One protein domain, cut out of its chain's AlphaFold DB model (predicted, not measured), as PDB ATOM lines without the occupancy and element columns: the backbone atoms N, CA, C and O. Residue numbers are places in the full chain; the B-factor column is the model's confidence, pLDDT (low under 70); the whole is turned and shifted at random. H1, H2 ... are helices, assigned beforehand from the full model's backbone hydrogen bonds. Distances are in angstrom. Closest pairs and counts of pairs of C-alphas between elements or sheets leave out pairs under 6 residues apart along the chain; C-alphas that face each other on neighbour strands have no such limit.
ATOM      1  N   LYS A 374     160.076 134.400 105.574       88.31
ATOM      2  CA  LYS A 374     158.778 134.738 106.168       88.31
ATOM      3  C   LYS A 374     158.779 134.528 107.687       88.31
ATOM      4  O   LYS A 374     157.964 133.787 108.232       88.31
ATOM      5  N   GLY A 375     159.659 135.245 108.382       88.75
ATOM      6  CA  GLY A 375     159.822 135.193 109.843       88.75
ATOM      7  C   GLY A 375     158.630 135.681 110.686       88.75
ATOM      8  O   GLY A 375     158.789 135.854 111.886       88.75
ATOM      9  N   TRP A 376     157.458 135.933 110.094       91.12
ATOM     10  CA  TRP A 376     156.227 136.272 110.813       91.12
ATOM     11  C   TRP A 376     155.254 135.101 110.773       91.12
ATOM     12  O   TRP A 376     154.530 134.929 109.792       91.12
ATOM     13  N   VAL A 377     155.227 134.295 111.828       90.19
ATOM     14  CA  VAL A 377     154.360 133.114 111.907       90.19
ATOM     15  C   VAL A 377     153.039 133.474 112.591       90.19
ATOM     16  O   VAL A 377     153.024 134.141 113.621       90.19
ATOM     17  N   CYS A 378     151.926 133.026 112.015       91.19
ATOM     18  CA  CYS A 378     150.619 132.968 112.668       91.19
ATOM     19  C   CYS A 378     150.683 132.030 113.889       91.19
ATOM     20  O   CYS A 378     150.852 130.827 113.674       91.19
ATOM     21  N   PRO A 379     150.518 132.510 115.139       83.50
ATOM     22  CA  PRO A 379     150.497 131.617 116.302       83.50
ATOM     23  C   PRO A 379     149.259 130.704 116.296       83.50
ATOM     24  O   PRO A 379     149.320 129.582 116.785       83.50
ATOM     25  N   GLY A 380     148.172 131.144 115.651       80.81
ATOM     26  CA  GLY A 380     146.937 130.377 115.512       80.81
ATOM     27  C   GLY A 380     146.072 130.375 116.779       80.81
ATOM     28  O   GLY A 380     146.392 131.069 117.745       80.81
ATOM     29  N   PRO A 381     144.955 129.626 116.774       76.25
ATOM     30  CA  PRO A 381     144.107 129.491 117.953       76.25
ATOM     31  C   PRO A 381     144.872 128.807 119.095       76.25
ATOM     32  O   PRO A 381     145.439 127.733 118.913       76.25
ATOM     33  N   VAL A 382     144.810 129.388 120.299       61.38
ATOM     34  CA  VAL A 382     145.521 128.922 121.513       61.38
ATOM     35  C   VAL A 382     145.185 127.467 121.893       61.38
ATOM     36  O   VAL A 382     145.953 126.815 122.593       61.38
ATOM     37  N   ARG A 383     144.043 126.943 121.429       66.19
ATOM     38  CA  ARG A 383     143.544 125.585 121.717       66.19
ATOM     39  C   ARG A 383     143.439 124.670 120.488       66.19
ATOM     40  O   ARG A 383     142.864 123.593 120.597       66.19
ATOM     41  N   GLY A 384     143.948 125.082 119.326       67.06
ATOM     42  CA  GLY A 384     143.723 124.374 118.062       67.06
ATOM     43  C   GLY A 384     144.982 124.181 117.225       67.06
ATOM     44  O   GLY A 384     146.062 124.682 117.538       67.06
ATOM     45  N   LYS A 385     144.843 123.453 116.112       71.75
ATOM     46  CA  LYS A 385     145.933 123.271 115.150       71.75
ATOM     47  C   LYS A 385     146.253 124.628 114.516       71.75
ATOM     48  O   LYS A 385     145.465 125.145 113.725       71.75
ATOM     49  N   GLY A 386     147.390 125.208 114.905       70.62
ATOM     50  CA  GLY A 386     147.801 126.547 114.490       70.62
ATOM     51  C   GLY A 386     147.743 126.726 112.974       70.62
ATOM     52  O   GLY A 386     148.046 125.803 112.218       70.62
ATOM     53  N   CYS A 387     147.368 127.922 112.508       85.25
ATOM     54  CA  CYS A 387     147.082 128.124 111.088       85.25
ATOM     55  C   CYS A 387     148.307 127.939 110.174       85.25
ATOM     56  O   CYS A 387     148.152 127.847 108.958       85.25
ATOM     57  N   GLY A 388     149.518 127.925 110.749       83.81
ATOM     58  CA  GLY A 388     150.789 127.631 110.080       83.81
ATOM     59  C   GLY A 388     151.260 128.701 109.092       83.81
ATOM     60  O   GLY A 388     152.407 128.675 108.656       83.81
ATOM     61  N   LYS A 389     150.400 129.663 108.741       88.06
ATOM     62  CA  LYS A 389     150.675 130.659 107.705       88.06
ATOM     63  C   LYS A 389     151.805 131.584 108.138       88.06
ATOM     64  O   LYS A 389     151.737 132.247 109.174       88.06
ATOM     65  N   ARG A 390     152.829 131.641 107.291       89.62
ATOM     66  CA  ARG A 390     153.981 132.527 107.427       89.62
ATOM     67  C   ARG A 390     153.843 133.747 106.525       89.62
ATOM     68  O   ARG A 390     153.411 133.650 105.375       89.62
ATOM     69  N   TYR A 391     154.258 134.897 107.034       91.88
ATOM     70  CA  TYR A 391     154.169 136.191 106.374       91.88
ATOM     71  C   TYR A 391     155.557 136.825 106.248       91.88
ATOM     72  O   TYR A 391     156.413 136.715 107.121       91.88
ATOM     73  N   ALA A 392     155.788 137.539 105.150       91.00
ATOM     74  CA  ALA A 392     157.016 138.317 104.973       91.00
ATOM     75  C   ALA A 392     157.061 139.571 105.867       91.00
ATOM     76  O   ALA A 392     158.120 140.169 106.043       91.00
ATOM     77  N   ARG A 393     155.908 140.028 106.384       91.19
ATOM     78  CA  ARG A 393     155.755 141.344 107.020       91.19
ATOM     79  C   ARG A 393     154.729 141.341 108.154       91.19
ATOM     80  O   ARG A 393     153.682 140.704 108.039       91.19
ATOM     81  N   ALA A 394     154.996 142.164 109.169       92.38
ATOM     82  CA  ALA A 394     154.120 142.435 110.308       92.38
ATOM     83  C   ALA A 394     152.707 142.884 109.896       92.38
ATOM     84  O   ALA A 394     151.717 142.397 110.433       92.38
ATOM     85  N   ASP A 395     152.596 143.785 108.911       93.31
ATOM     86  CA  ASP A 395     151.304 144.318 108.462       93.31
ATOM     87  C   ASP A 395     150.446 143.258 107.762       93.31
ATOM     88  O   ASP A 395     149.222 143.278 107.879       93.31
ATOM     89  N   ALA A 396     151.077 142.299 107.079       92.25
ATOM     90  CA  ALA A 396     150.379 141.173 106.473       92.25
ATOM     91  C   ALA A 396     149.862 140.188 107.537       92.25
ATOM     92  O   ALA A 396     148.736 139.710 107.406       92.25
ATOM     93  N   LEU A 397     150.629 139.950 108.611       93.44
ATOM     94  CA  LEU A 397     150.163 139.179 109.767       93.44
ATOM     95  C   LEU A 397     149.031 139.907 110.514       93.44
ATOM     96  O   LEU A 397     147.998 139.294 110.763       93.44
ATOM     97  N   ARG A 398     149.148 141.217 110.792       93.81
ATOM     98  CA  ARG A 398     148.052 141.995 111.408       93.81
ATOM     99  C   ARG A 398     146.788 141.937 110.550       93.81
ATOM    100  O   ARG A 398     145.731 141.618 111.073       93.81
ATOM    101  N   LYS A 399     146.882 142.170 109.234       94.19
ATOM    102  CA  LYS A 399     145.727 142.053 108.320       94.19
ATOM    103  C   LYS A 399     145.137 140.646 108.285       94.19
ATOM    104  O   LYS A 399     143.924 140.512 108.160       94.19
ATOM    105  N   HIS A 400     145.965 139.608 108.407       92.62
ATOM    106  CA  HIS A 400     145.466 138.248 108.550       92.62
ATOM    107  C   HIS A 400     144.648 138.087 109.833       92.62
ATOM    108  O   HIS A 400     143.513 137.647 109.715       92.62
ATOM    109  N   LEU A 401     145.178 138.487 110.995       91.44
ATOM    110  CA  LEU A 401     144.525 138.363 112.307       91.44
ATOM    111  C   LEU A 401     143.310 139.294 112.484       91.44
ATOM    112  O   LEU A 401     142.393 138.981 113.232       91.44
ATOM    113  N   VAL A 402     143.265 140.435 111.795       91.88
ATOM    114  CA  VAL A 402     142.097 141.337 111.795       91.88
ATOM    115  C   VAL A 402     140.995 140.838 110.848       91.88
ATOM    116  O   VAL A 402     139.841 141.238 110.978       91.88
ATOM    117  N   SER A 403     141.305 139.942 109.901       90.94
ATOM    118  CA  SER A 403     140.312 139.462 108.932       90.94
ATOM    119  C   SER A 403     139.156 138.722 109.614       90.94
ATOM    120  O   SER A 403     139.368 137.878 110.489       90.94
ATOM    121  N   SER A 404     137.923 138.974 109.167       64.31
ATOM    122  CA  SER A 404     136.706 138.352 109.721       64.31
ATOM    123  C   SER A 404     136.766 136.819 109.737       64.31
ATOM    124  O   SER A 404     136.343 136.195 110.705       64.31
ATOM    125  N   ARG A 405     137.399 136.208 108.722       75.81
ATOM    126  CA  ARG A 405     137.649 134.755 108.638       75.81
ATOM    127  C   ARG A 405     138.547 134.201 109.751       75.81
ATOM    128  O   ARG A 405     138.510 133.005 110.002       75.81
ATOM    129  N   SER A 406     139.374 135.035 110.381       76.00
ATOM    130  CA  SER A 406     140.228 134.642 111.511       76.00
ATOM    131  C   SER A 406     139.670 135.032 112.878       76.00
ATOM    132  O   SER A 406     140.077 134.429 113.865       76.00
ATOM    133  N   ARG A 407     138.752 136.008 112.927       77.56
ATOM    134  CA  ARG A 407     138.226 136.579 114.173       77.56
ATOM    135  C   ARG A 407     136.873 135.995 114.589       77.56
ATOM    136  O   ARG A 407     136.637 135.832 115.779       77.56
ATOM    137  N   ASN A 408     136.016 135.641 113.623       72.94
ATOM    138  CA  ASN A 408     134.618 135.248 113.869       72.94
ATOM    139  C   ASN A 408     134.357 133.737 113.702       72.94
ATOM    140  O   ASN A 408     133.220 133.289 113.815       72.94
ATOM    141  N   VAL A 409     135.389 132.951 113.394       78.38
ATOM    142  CA  VAL A 409     135.329 131.480 113.362       78.38
ATOM    143  C   VAL A 409     135.860 130.977 114.702       78.38
ATOM    144  O   VAL A 409     136.874 131.498 115.153       78.38
ATOM    145  N   ALA A 410     135.221 129.981 115.323       76.06
ATOM    146  CA  ALA A 410     135.642 129.456 116.632       76.06
ATOM    147  C   ALA A 410     137.094 128.929 116.631       76.06
ATOM    148  O   ALA A 410     137.851 129.185 117.562       76.06
ATOM    149  N   ASP A 411     137.516 128.298 115.530       79.38
ATOM    150  CA  ASP A 411     138.904 127.869 115.269       79.38
ATOM    151  C   ASP A 411     139.763 128.962 114.595       79.38
ATOM    152  O   ASP A 411     140.793 128.705 113.961       79.38
ATOM    153  N   GLY A 412     139.307 130.209 114.672       84.25
ATOM    154  CA  GLY A 412     139.925 131.370 114.060       84.25
ATOM    155  C   GLY A 412     141.275 131.716 114.686       84.25
ATOM    156  O   GLY A 412     141.492 131.601 115.889       84.25
ATOM    157  N   CYS A 413     142.201 132.197 113.855       87.00
ATOM    158  CA  CYS A 413     143.589 132.481 114.245       87.00
ATOM    159  C   CYS A 413     143.722 133.598 115.295       87.00
ATOM    160  O   CYS A 413     144.791 133.762 115.877       87.00
ATOM    161  N   SER A 414     142.661 134.382 115.479       85.56
ATOM    162  CA  SER A 414     142.551 135.511 116.400       85.56
ATOM    163  C   SER A 414     141.227 135.495 117.172       85.56
ATOM    164  O   SER A 414     140.808 136.525 117.702       85.56
ATOM    165  N   TYR A 415     140.554 134.339 117.239       87.06
ATOM    166  CA  TYR A 415     139.317 134.192 117.997       87.06
ATOM    167  C   TYR A 415     139.548 134.563 119.470       87.06
ATOM    168  O   TYR A 415     140.495 134.089 120.099       87.06
ATOM    169  N   GLY A 416     138.713 135.455 120.003       85.25
ATOM    170  CA  GLY A 416     138.845 135.984 121.365       85.25
ATOM    171  C   GLY A 416     139.955 137.024 121.586       85.25
ATOM    172  O   GLY A 416     140.081 137.521 122.701       85.25
ATOM    173  N   LEU A 417     140.743 137.404 120.570       89.06
ATOM    174  CA  LEU A 417     141.725 138.486 120.708       89.06
ATOM    175  C   LEU A 417     141.082 139.863 120.480       89.06
ATOM    176  O   LEU A 417     140.379 140.099 119.488       89.06
ATOM    177  N   SER A 418     141.381 140.803 121.379       93.19
ATOM    178  CA  SER A 418     141.122 142.227 121.153       93.19
ATOM    179  C   SER A 418     142.090 142.793 120.102       93.19
ATOM    180  O   SER A 418     143.089 142.159 119.742       93.19
ATOM    181  N   GLU A 419     141.813 143.991 119.588       93.06
ATOM    182  CA  GLU A 419     142.709 144.611 118.606       93.06
ATOM    183  C   GLU A 419     144.060 144.991 119.231       93.06
ATOM    184  O   GLU A 419     145.111 144.780 118.622       93.06
ATOM    185  N   GLU A 420     144.048 145.436 120.484       94.44
ATOM    186  CA  GLU A 420     145.232 145.717 121.294       94.44
ATOM    187  C   GLU A 420     146.057 144.440 121.492       94.44
ATOM    188  O   GLU A 420     147.276 144.469 121.335       94.44
ATOM    189  N   GLY A 421     145.398 143.301 121.742       92.69
ATOM    190  CA  GLY A 421     146.037 141.985 121.824       92.69
ATOM    191  C   GLY A 421     146.715 141.571 120.514       92.69
ATOM    192  O   GLY A 421     147.862 141.117 120.526       92.69
ATOM    193  N   ILE A 422     146.063 141.797 119.367       91.88
ATOM    194  CA  ILE A 422     146.655 141.559 118.037       91.88
ATOM    195  C   ILE A 422     147.869 142.477 117.809       91.88
ATOM    196  O   ILE A 422     148.909 142.022 117.326       91.88
ATOM    197  N   VAL A 423     147.774 143.763 118.161       93.94
ATOM    198  CA  VAL A 423     148.883 144.723 118.017       93.94
ATOM    199  C   VAL A 423     150.052 144.363 118.939       93.94
ATOM    200  O   VAL A 423     151.197 144.362 118.482       93.94
ATOM    201  N   ALA A 424     149.791 143.996 120.195       92.88
ATOM    202  CA  ALA A 424     150.804 143.564 121.156       92.88
ATOM    203  C   ALA A 424     151.527 142.292 120.687       92.88
ATOM    204  O   ALA A 424     152.756 142.249 120.690       92.88
ATOM    205  N   MET A 425     150.786 141.299 120.190       89.25
ATOM    206  CA  MET A 425     151.325 140.064 119.613       89.25
ATOM    207  C   MET A 425     152.234 140.333 118.403       89.25
ATOM    208  O   MET A 425     153.354 139.826 118.333       89.25
ATOM    209  N   VAL A 426     151.795 141.176 117.461       91.81
ATOM    210  CA  VAL A 426     152.614 141.559 116.298       91.81
ATOM    211  C   VAL A 426     153.827 142.404 116.725       91.81
ATOM    212  O   VAL A 426     154.901 142.279 116.141       91.81
ATOM    213  N   LYS A 427     153.721 143.215 117.782       92.31
ATOM    214  CA  LYS A 427     154.865 143.947 118.349       92.31
ATOM    215  C   LYS A 427     155.879 143.003 119.013       92.31
ATOM    216  O   LYS A 427     157.074 143.170 118.789       92.31
ATOM    217  N   ALA A 428     155.423 141.983 119.741       88.38
ATOM    218  CA  ALA A 428     156.273 140.963 120.360       88.38
ATOM    219  C   ALA A 428     157.007 140.094 119.317       88.38
ATOM    220  O   ALA A 428     158.204 139.828 119.449       88.38
ATOM    221  N   GLY A 429     156.335 139.737 118.216       84.56
ATOM    222  CA  GLY A 429     156.984 139.097 117.066       84.56
ATOM    223  C   GLY A 429     158.057 139.982 116.409       84.56
ATOM    224  O   GLY A 429     159.069 139.474 115.927       84.56
ATOM    225  N   ALA A 430     157.891 141.313 116.447       82.94
ATOM    226  CA  ALA A 430     158.879 142.262 115.922       82.94
ATOM    227  C   ALA A 430     160.183 142.240 116.724       82.94
ATOM    228  O   ALA A 430     161.266 142.365 116.151       82.94
ATOM    229  N   THR A 431     160.069 142.118 118.048       80.31
ATOM    230  CA  THR A 431     161.212 142.059 118.962       80.31
ATOM    231  C   THR A 431     161.899 140.700 118.924       80.31
ATOM    232  O   THR A 431     163.123 140.662 118.918       80.31
ATOM    233  N   ALA A 432     161.144 139.604 118.794       73.88
ATOM    234  CA  ALA A 432     161.707 138.254 118.716       73.88
ATOM    235  C   ALA A 432     162.606 138.035 117.482       73.88
ATOM    236  O   ALA A 432     163.570 137.292 117.571       73.88
ATOM    237  N   LYS A 433     162.347 138.712 116.349       64.06
ATOM    238  CA  LYS A 433     163.186 138.628 115.130       64.06
ATOM    239  C   LYS A 433     164.448 139.524 115.165       64.06
ATOM    240  O   LYS A 433     165.085 139.717 114.132       64.06
ATOM    241  N   ARG A 434     164.758 140.166 116.296       57.31
ATOM    242  CA  ARG A 434     165.973 140.993 116.484       57.31
ATOM    243  C   ARG A 434     166.998 140.370 117.436       57.31
ATOM    244  O   ARG A 434     168.050 140.974 117.633       57.31
ATOM    245  N   LEU A 435     166.650 139.230 118.023       52.19
ATOM    246  CA  LEU A 435     167.523 138.348 118.790       52.19
ATOM    247  C   LEU A 435     167.972 137.207 117.867       52.19
ATOM    248  O   LEU A 435     169.129 136.778 118.030       52.19
TER     249      LEU A 435
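Overview. This is residues 374 to 435 of the 435 residues of an uncharacterized protein of Chytriomyces confervae (UniProt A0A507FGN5). Two helices, H1 and H3, lie side by side and run opposite ways, and a long loop, residues 374 to 393, folds back on itself along one side of this pair. The very short helix H2 follows near the end of H1, and a second loop, residues 408 to 418, leads from H2 back to the start of H3. The printed part has 62 residues with three named helices, in the order H1, H2, H3, and no named strand. Its class is all helix, though under half of the residues, 27 of the 62, are in named elements. It is compact, with a radius of gyration of the C-alphas of 10.8 A, and the C-alphas span 33 by 22 by 18 A.

Along the chain. The printed part begins at Lys 374, whose C-alpha is at (158.778, 134.738, 106.168), and residues 374 to 393 hold no named element. H1 takes residues 394 to 402, from C-alpha 394 at (154.120, 142.435, 110.308), and is 12.2 A long from first to last C-alpha. H2 takes residues 404 to 407 and is 5.0 A long. H3, the longest helix, takes residues 419 to 432 and is 20.0 A long; it ends with C-alpha 432 at (161.707, 138.254, 118.716).

Arrangement. In the first stretch, residues 376 to 377 pair with residues 390 to 391, antiparallel, as strands do, though these runs are too short to be named. H1 and H2 are close but not clearly touching; their closest C-alphas, those of Leu 401 and Arg 407, are 6.8 A apart. H1 and H3 touch, and their closest C-alphas, those of Ala 394 and Val 426, are 6.2 A apart. The lines of H1 and H3 stand at a shallow tilt of 30 degrees, and they run opposite ways. H2 and H3 are apart. In H1 and H3 every O i to N i+4 pair is within hydrogen-bond range, while H2 with four residues is too short for such a pair; its one O i to N i+3 pair is within range.

Size, cuts and confidence. The two C-alphas farthest apart are those of Asn 408 and Leu 435, at 33.4 A, and the first and last printed C-alphas, those of Lys 374 and Leu 435, are 15.8 A apart. The printed part has no cut, and it ends at residue 435, the chain's last residue. The link from H1 to H2 is tight, with 1 residue, and the link from H2 to H3 is long, with 11 residues. The mean pLDDT of the printed part is 83.9; it is under 70 at residues 382 to 384, residue 404 and residues 433 to 435.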